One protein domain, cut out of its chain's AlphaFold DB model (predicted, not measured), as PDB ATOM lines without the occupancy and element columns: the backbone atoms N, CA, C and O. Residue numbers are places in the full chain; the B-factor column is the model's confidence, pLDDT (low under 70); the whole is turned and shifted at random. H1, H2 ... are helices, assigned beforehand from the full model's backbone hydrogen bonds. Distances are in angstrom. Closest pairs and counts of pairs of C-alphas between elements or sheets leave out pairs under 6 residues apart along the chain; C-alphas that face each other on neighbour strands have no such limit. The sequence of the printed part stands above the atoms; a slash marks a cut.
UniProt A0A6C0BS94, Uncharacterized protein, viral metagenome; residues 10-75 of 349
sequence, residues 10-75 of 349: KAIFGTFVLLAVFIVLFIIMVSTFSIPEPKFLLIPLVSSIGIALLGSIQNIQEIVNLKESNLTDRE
ATOM      1  N   LYS A  10     168.559 220.905 225.650       60.19
ATOM      2  CA  LYS A  10     168.604 219.640 224.909       60.19
ATOM      3  C   LYS A  10     169.853 218.794 225.207       60.19
ATOM      4  O   LYS A  10     169.717 217.592 225.392       60.19
ATOM      5  N   ALA A  11     171.041 219.393 225.301       65.81
ATOM      6  CA  ALA A  11     172.287 218.673 225.584       65.81
ATOM      7  C   ALA A  11     172.346 218.185 227.039       65.81
ATOM      8  O   ALA A  11     172.722 217.046 227.302       65.81
ATOM      9  N   ILE A  12     171.902 219.018 227.985       73.00
ATOM     10  CA  ILE A  12     171.799 218.626 229.398       73.00
ATOM     11  C   ILE A  12     170.786 217.487 229.547       73.00
ATOM     12  O   ILE A  12     171.080 216.464 230.164       73.00
ATOM     13  N   PHE A  13     169.610 217.638 228.933       77.81
ATOM     14  CA  PHE A  13     168.558 216.628 228.968       77.81
ATOM     15  C   PHE A  13     169.008 215.304 228.333       77.81
ATOM     16  O   PHE A  13     168.816 214.249 228.935       77.81
ATOM     17  N   GLY A  14     169.677 215.349 227.177       77.25
ATOM     18  CA  GLY A  14     170.219 214.164 226.507       77.25
ATOM     19  C   GLY A  14     171.206 213.387 227.381       77.25
ATOM     20  O   GLY A  14     171.093 212.166 227.500       77.25
ATOM     21  N   THR A  15     172.108 214.087 228.071       77.06
ATOM     22  CA  THR A  15     173.066 213.466 228.999       77.06
ATOM     23  C   THR A  15     172.367 212.799 230.186       77.06
ATOM     24  O   THR A  15     172.717 211.675 230.548       77.06
ATOM     25  N   PHE A  16     171.342 213.433 230.768       80.50
ATOM     26  CA  PHE A  16     170.567 212.825 231.857       80.50
ATOM     27  C   PHE A  16     169.784 211.589 231.407       80.50
ATOM     28  O   PHE A  16     169.742 210.601 232.140       80.50
ATOM     29  N   VAL A  17     169.200 211.612 230.206       82.44
ATOM     30  CA  VAL A  17     168.480 210.458 229.646       82.44
ATOM     31  C   VAL A  17     169.435 209.290 229.400       82.44
ATOM     32  O   VAL A  17     169.140 208.172 229.816       82.44
ATOM     33  N   LEU A  18     170.604 209.537 228.799       79.31
ATOM     34  CA  LEU A  18     171.619 208.499 228.583       79.31
ATOM     35  C   LEU A  18     172.121 207.899 229.900       79.31
ATOM     36  O   LEU A  18     172.227 206.678 230.017       79.31
ATOM     37  N   LEU A  19     172.371 208.738 230.909       80.69
ATOM     38  CA  LEU A  19     172.769 208.279 232.238       80.69
ATOM     39  C   LEU A  19     171.672 207.421 232.888       80.69
ATOM     40  O   LEU A  19     171.969 206.366 233.445       80.69
ATOM     41  N   ALA A  20     170.407 207.834 232.785       83.31
ATOM     42  CA  ALA A  20     169.277 207.078 233.319       83.31
ATOM     43  C   ALA A  20     169.127 205.710 232.632       83.31
ATOM     44  O   ALA A  20     168.984 204.697 233.317       83.31
ATOM     45  N   VAL A  21     169.229 205.657 231.299       84.44
ATOM     46  CA  VAL A  21     169.199 204.399 230.533       84.44
ATOM     47  C   VAL A  21     170.354 203.489 230.944       84.44
ATOM     48  O   VAL A  21     170.142 202.300 231.174       84.44
ATOM     49  N   PHE A  22     171.559 204.038 231.109       81.81
ATOM     50  CA  PHE A  22     172.724 203.272 231.545       81.81
ATOM     51  C   PHE A  22     172.535 202.675 232.948       81.81
ATOM     52  O   PHE A  22     172.799 201.491 233.148       81.81
ATOM     53  N   ILE A  23     172.016 203.455 233.904       83.50
ATOM     54  CA  ILE A  23     171.713 202.977 235.263       83.50
ATOM     55  C   ILE A  23     170.676 201.849 235.224       83.50
ATOM     56  O   ILE A  23     170.856 200.830 235.890       83.50
ATOM     57  N   VAL A  24     169.613 201.992 234.425       87.06
ATOM     58  CA  VAL A  24     168.574 200.960 234.288       87.06
ATOM     59  C   VAL A  24     169.148 199.674 233.689       87.06
ATOM     60  O   VAL A  24     168.934 198.598 234.246       87.06
ATOM     61  N   LEU A  25     169.923 199.767 232.603       83.00
ATOM     62  CA  LEU A  25     170.580 198.608 231.986       83.00
ATOM     63  C   LEU A  25     171.558 197.927 232.948       83.00
ATOM     64  O   LEU A  25     171.612 196.699 233.004       83.00
ATOM     65  N   PHE A  26     172.286 198.711 233.744       80.31
ATOM     66  CA  PHE A  26     173.185 198.191 234.765       80.31
ATOM     67  C   PHE A  26     172.420 197.430 235.856       80.31
ATOM     68  O   PHE A  26     172.793 196.306 236.182       80.31
ATOM     69  N   ILE A  27     171.316 197.979 236.374       83.06
ATOM     70  CA  ILE A  27     170.466 197.296 237.365       83.06
ATOM     71  C   ILE A  27     169.920 195.982 236.798       83.06
ATOM     72  O   ILE A  27     169.984 194.958 237.479       83.06
ATOM     73  N   ILE A  28     169.429 195.989 235.551       83.56
ATOM     74  CA  ILE A  28     168.939 194.778 234.879       83.56
ATOM     75  C   ILE A  28     170.059 193.740 234.811       83.56
ATOM     76  O   ILE A  28     169.864 192.626 235.291       83.56
ATOM     77  N   MET A  29     171.245 194.116 234.323       82.50
ATOM     78  CA  MET A  29     172.399 193.220 234.233       82.50
ATOM     79  C   MET A  29     172.759 192.611 235.599       82.50
ATOM     80  O   MET A  29     172.927 191.399 235.715       82.50
ATOM     81  N   VAL A  30     172.828 193.427 236.655       78.94
ATOM     82  CA  VAL A  30     173.133 192.951 238.014       78.94
ATOM     83  C   VAL A  30     172.040 192.025 238.553       78.94
ATOM     84  O   VAL A  30     172.347 191.062 239.248       78.94
ATOM     85  N   SER A  31     170.773 192.276 238.218       79.69
ATOM     86  CA  SER A  31     169.651 191.439 238.660       79.69
ATOM     87  C   SER A  31     169.557 190.098 237.921       79.69
ATOM     88  O   SER A  31     169.130 189.107 238.513       79.69
ATOM     89  N   THR A  32     169.970 190.042 236.650       84.00
ATOM     90  CA  THR A  32     169.886 188.828 235.824       84.00
ATOM     91  C   THR A  32     171.089 187.910 235.987       84.00
ATOM     92  O   THR A  32     170.955 186.695 235.853       84.00
ATOM     93  N   PHE A  33     172.269 188.460 236.276       80.19
ATOM     94  CA  PHE A  33     173.470 187.666 236.503       80.19
ATOM     95  C   PHE A  33     173.673 187.480 238.010       80.19
ATOM     96  O   PHE A  33     174.023 188.421 238.715       80.19
ATOM     97  N   SER A  34     173.480 186.254 238.517       75.44
ATOM     98  CA  SER A  34     173.850 185.881 239.890       75.44
ATOM     99  C   SER A  34     175.372 185.885 240.043       75.44
ATOM    100  O   SER A  34     176.023 184.844 240.006       75.44
ATOM    101  N   ILE A  35     175.953 187.078 240.153       73.94
ATOM    102  CA  ILE A  35     177.390 187.262 240.312       73.94
ATOM    103  C   ILE A  35     177.715 187.030 241.794       73.94
ATOM    104  O   ILE A  35     177.227 187.776 242.645       73.94
ATOM    105  N   PRO A  36     178.527 186.012 242.127       75.25
ATOM    106  CA  PRO A  36     178.778 185.607 243.510       75.25
ATOM    107  C   PRO A  36     179.556 186.653 244.322       75.25
ATOM    108  O   PRO A  36     179.522 186.613 245.549       75.25
ATOM    109  N   GLU A  37     180.209 187.621 243.668       79.81
ATOM    110  CA  GLU A  37     180.894 188.725 244.340       79.81
ATOM    111  C   GLU A  37     180.618 190.085 243.668       79.81
ATOM    112  O   GLU A  37     181.162 190.376 242.600       79.81
ATOM    113  N   PRO A  38     179.844 190.987 244.304       70.62
ATOM    114  CA  PRO A  38     179.454 192.273 243.713       70.62
ATOM    115  C   PRO A  38     180.620 193.261 243.542       70.62
ATOM    116  O   PRO A  38     180.479 194.293 242.891       70.62
ATOM    117  N   LYS A  39     181.799 192.956 244.097       74.69
ATOM    118  CA  LYS A  39     182.984 193.828 244.060       74.69
ATOM    119  C   LYS A  39     183.540 194.002 242.642       74.69
ATOM    120  O   LYS A  39     184.059 195.067 242.323       74.69
ATOM    121  N   PHE A  40     183.376 192.999 241.776       73.88
ATOM    122  CA  PHE A  40     183.828 193.067 240.382       73.88
ATOM    123  C   PHE A  40     182.961 193.981 239.502       73.88
ATOM    124  O   PHE A  40     183.431 194.447 238.469       73.88
ATOM    125  N   LEU A  41     181.735 194.305 239.931       72.62
ATOM    126  CA  LEU A  41     180.839 195.232 239.227       72.62
ATOM    127  C   LEU A  41     181.175 196.707 239.484       72.62
ATOM    128  O   LEU A  41     180.787 197.572 238.700       72.62
ATOM    129  N   LEU A  42     181.922 197.001 240.552       74.69
ATOM    130  CA  LEU A  42     182.313 198.367 240.899       74.69
ATOM    131  C   LEU A  42     183.293 198.951 239.873       74.69
ATOM    132  O   LEU A  42     183.212 200.128 239.541       74.69
ATOM    133  N   ILE A  43     184.197 198.124 239.345       76.69
ATOM    134  CA  ILE A  43     185.242 198.546 238.403       76.69
ATOM    135  C   ILE A  43     184.647 199.107 237.096       76.69
ATOM    136  O   ILE A  43     184.963 200.252 236.773       76.69
ATOM    137  N   PRO A  44     183.774 198.386 236.359       76.56
ATOM    138  CA  PRO A  44     183.161 198.911 235.136       76.56
ATOM    139  C   PRO A  44     182.209 200.089 235.395       76.56
ATOM    140  O   PRO A  44     182.084 200.979 234.553       76.56
ATOM    141  N   LEU A  45     181.557 200.139 236.562       76.44
ATOM    142  CA  LEU A  45     180.703 201.266 236.940       76.44
ATOM    143  C   LEU A  45     181.530 202.543 237.159       76.44
ATOM    144  O   LEU A  45     181.214 203.596 236.615       76.44
ATOM    145  N   VAL A  46     182.622 202.452 237.918       79.38
ATOM    146  CA  VAL A  46     183.493 203.603 238.191       79.38
ATOM    147  C   VAL A  46     184.218 204.054 236.922       79.38
ATOM    148  O   VAL A  46     184.335 205.256 236.686       79.38
ATOM    149  N   SER A  47     184.664 203.124 236.071       76.88
ATOM    150  CA  SER A  47     185.335 203.481 234.817       76.88
ATOM    151  C   SER A  47     184.389 204.136 233.808       76.88
ATOM    152  O   SER A  47     184.761 205.139 233.202       76.88
ATOM    153  N   SER A  48     183.153 203.644 233.666       77.12
ATOM    154  CA  SER A  48     182.149 204.255 232.778       77.12
ATOM    155  C   SER A  48     181.725 205.650 233.243       77.12
ATOM    156  O   SER A  48     181.657 206.567 232.423       77.12
ATOM    157  N   ILE A  49     181.542 205.853 234.553       81.88
ATOM    158  CA  ILE A  49     181.288 207.180 235.135       81.88
ATOM    159  C   ILE A  49     182.472 208.124 234.874       81.88
ATOM    160  O   ILE A  49     182.264 209.277 234.496       81.88
ATOM    161  N   GLY A  50     183.710 207.640 235.019       82.62
ATOM    162  CA  GLY A  50     184.916 208.423 234.737       82.62
ATOM    163  C   GLY A  50     185.011 208.881 233.278       82.62
ATOM    164  O   GLY A  50     185.289 210.051 233.018       82.62
ATOM    165  N   ILE A  51     184.719 207.992 232.324       78.69
ATOM    166  CA  ILE A  51     184.719 208.318 230.887       78.69
ATOM    167  C   ILE A  51     183.616 209.336 230.557       78.69
ATOM    168  O   ILE A  51     183.869 210.301 229.837       78.69
ATOM    169  N   ALA A  52     182.416 209.178 231.126       76.25
ATOM    170  CA  ALA A  52     181.312 210.119 230.922       76.25
ATOM    171  C   ALA A  52     181.622 211.525 231.477       76.25
ATOM    172  O   ALA A  52     181.293 212.538 230.852       76.25
ATOM    173  N   LEU A  53     182.300 211.599 232.627       79.62
ATOM    174  CA  LEU A  53     182.780 212.855 233.211       79.62
ATOM    175  C   LEU A  53     183.827 213.537 232.325       79.62
ATOM    176  O   LEU A  53     183.733 214.742 232.102       79.62
ATOM    177  N   LEU A  54     184.782 212.781 231.775       76.50
ATOM    178  CA  LEU A  54     185.792 213.324 230.860       76.50
ATOM    179  C   LEU A  54     185.162 213.900 229.584       76.50
ATOM    180  O   LEU A  54     185.503 215.017 229.199       76.50
ATOM    181  N   GLY A  55     184.195 213.198 228.983       75.25
ATOM    182  CA  GLY A  55     183.459 213.713 227.821       75.25
ATOM    183  C   GLY A  55     182.655 214.978 228.142       75.25
ATOM    184  O   GLY A  55     182.619 215.921 227.355       75.25
ATOM    185  N   SER A  56     182.078 215.052 229.344       75.38
ATOM    186  CA  SER A  56     181.366 216.252 229.803       75.38
ATOM    187  C   SER A  56     182.305 217.455 229.962       75.38
ATOM    188  O   SER A  56     181.939 218.567 229.590       75.38
ATOM    189  N   ILE A  57     183.526 217.244 230.471       77.62
ATOM    190  CA  ILE A  57     184.542 218.300 230.607       77.62
ATOM    191  C   ILE A  57     184.991 218.812 229.233       77.62
ATOM    192  O   ILE A  57     185.067 220.026 229.046       77.62
ATOM    193  N   GLN A  58     185.240 217.916 228.272       73.62
ATOM    194  CA  GLN A  58     185.623 218.295 226.905       73.62
ATOM    195  C   GLN A  58     184.539 219.141 226.227       73.62
ATOM    196  O   GLN A  58     184.832 220.222 225.720       73.62
ATOM    197  N   ASN A  59     183.273 218.725 226.328       71.56
ATOM    198  CA  ASN A  59     182.147 219.482 225.774       71.56
ATOM    199  C   ASN A  59     182.007 220.877 226.410       71.56
ATOM    200  O   ASN A  59     181.695 221.849 225.725       71.56
ATOM    201  N   ILE A  60     182.254 221.008 227.720       75.81
ATOM    202  CA  ILE A  60     182.237 222.314 228.397       75.81
ATOM    203  C   ILE A  60     183.381 223.202 227.893       75.81
ATOM    204  O   ILE A  60     183.159 224.388 227.654       75.81
ATOM    205  N   GLN A  61     184.583 222.651 227.707       74.12
ATOM    206  CA  GLN A  61     185.730 223.402 227.186       74.12
ATOM    207  C   GLN A  61     185.479 223.916 225.763       74.12
ATOM    208  O   GLN A  61     185.758 225.080 225.488       74.12
ATOM    209  N   GLU A  62     184.892 223.104 224.883       70.25
ATOM    210  CA  GLU A  62     184.523 223.544 223.532       70.25
ATOM    211  C   GLU A  62     183.484 224.669 223.551       70.25
ATOM    212  O   GLU A  62     183.637 225.656 222.835       70.25
ATOM    213  N   ILE A  63     182.470 224.586 224.419       69.50
ATOM    214  CA  ILE A  63     181.468 225.654 224.574       69.50
ATOM    215  C   ILE A  63     182.111 226.953 225.084       69.50
ATOM    216  O   ILE A  63     181.752 228.036 224.621       69.50
ATOM    217  N   VAL A  64     183.061 226.867 226.021       73.12
ATOM    218  CA  VAL A  64     183.808 228.040 226.506       73.12
ATOM    219  C   VAL A  64     184.635 228.652 225.376       73.12
ATOM    220  O   VAL A  64     184.534 229.856 225.152       73.12
ATOM    221  N   ASN A  65     185.348 227.836 224.596       70.31
ATOM    222  CA  ASN A  65     186.138 228.300 223.452       70.31
ATOM    223  C   ASN A  65     185.261 228.934 222.354       70.31
ATOM    224  O   ASN A  65     185.621 229.961 221.777       70.31
ATOM    225  N   LEU A  66     184.078 228.371 222.081       62.06
ATOM    226  CA  LEU A  66     183.099 228.934 221.139       62.06
ATOM    227  C   LEU A  66     182.509 230.261 221.630       62.06
ATOM    228  O   LEU A  66     182.152 231.128 220.831       62.06
ATOM    229  N   LYS A  67     182.398 230.435 222.949       62.09
ATOM    230  CA  LYS A  67     181.940 231.685 223.554       62.09
ATOM    231  C   LYS A  67     183.035 232.749 223.544       62.09
ATOM    232  O   LYS A  67     182.730 233.897 223.244       62.09
ATOM    233  N   GLU A  68     184.281 232.384 223.837       65.44
ATOM    234  CA  GLU A  68     185.425 233.298 223.753       65.44
ATOM    235  C   GLU A  68     185.671 233.758 222.312       65.44
ATOM    236  O   GLU A  68     185.793 234.959 222.087       65.44
ATOM    237  N   SER A  69     185.614 232.850 221.332       53.78
ATOM    238  CA  SER A  69     185.735 233.201 219.905       53.78
ATOM    239  C   SER A  69     184.604 234.113 219.408       53.78
ATOM    240  O   SER A  69     184.873 235.114 218.747       53.78
ATOM    241  N   ASN A  70     183.349 233.862 219.804       50.06
ATOM    242  CA  ASN A  70     182.227 234.762 219.486       50.06
ATOM    243  C   ASN A  70     182.336 236.140 220.155       50.06
ATOM    244  O   ASN A  70     181.791 237.121 219.645       50.06
ATOM    245  N   LEU A  71     182.977 236.222 221.323       51.81
ATOM    246  CA  LEU A  71     183.210 237.495 222.002       51.81
ATOM    247  C   LEU A  71     184.326 238.287 221.316       51.81
ATOM    248  O   LEU A  71     184.176 239.496 221.169       51.81
ATOM    249  N   THR A  72     185.378 237.625 220.825       48.94
ATOM    250  CA  THR A  72     186.409 238.280 220.005       48.94
ATOM    251  C   THR A  72     185.890 238.708 218.630       48.94
ATOM    252  O   THR A  72     186.253 239.782 218.161       48.94
ATOM    253  N   ASP A  73     184.970 237.953 218.017       45.78
ATOM    254  CA  ASP A  73     184.397 238.300 216.706       45.78
ATOM    255  C   ASP A  73     183.451 239.514 216.741       45.78
ATOM    256  O   ASP A  73     183.239 240.170 215.719       45.78
ATOM    257  N   ARG A  74     182.910 239.876 217.914       41.06
ATOM    258  CA  ARG A  74     182.062 241.074 218.080       41.06
ATOM    259  C   ARG A  74     182.841 242.376 218.281       41.06
ATOM    260  O   ARG A  74     182.211 243.428 218.364       41.06
ATOM    261  N   GLU A  75     184.171 242.326 218.339       38.53
ATOM    262  CA  GLU A  75     185.021 243.494 218.612       38.53
ATOM    263  C   GLU A  75     185.961 243.861 217.452       38.53
ATOM    264  O   GLU A  75     186.862 244.685 217.610       38.53
TER     265      GLU A  75
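Overview. This is residues 10 to 75 of the 349 residues of an uncharacterized protein of viral metagenome (UniProt A0A6C0BS94). Two long helices, H1 then H2, run side by side in opposite ways as a narrow, flat U with a slim gap between them. The arms are unequal: residues 60 to 75, mostly the last part of H2, stick out past H1 and make the length. The printed part has 66 residues, is all helix and extended, with a radius of gyration of the C-alphas of 17.9 A and spans of 63 by 21 by 7 A.

Along the chain. Find C-alpha 10 at (168.604, 219.640, 224.909); from there H1, residues 10 to 32, runs 32.7 A to C-alpha 32 at (169.886, 188.828, 235.824). H2, residues 39 to 73, runs 52.2 A to C-alpha 73 at (184.397, 238.300, 216.706).

Arrangement. H1 and H2 are near each other, with 12 pairs of C-alphas within 10 A; their closest C-alphas are 8.1 A apart. Every O i to N i+4 pair is within hydrogen-bond range in H1, and 29 of 31 in H2.

Size, cuts and confidence. Look at Pro 36 and Glu 75, whose C-alphas, 63.3 A apart, are the two farthest apart. The link from H1 to H2 is short, and residues 31 to 37 stand free. The printed part has no cut; pLDDT is under 70 at residues 10 to 11, 63 and 66 to 75.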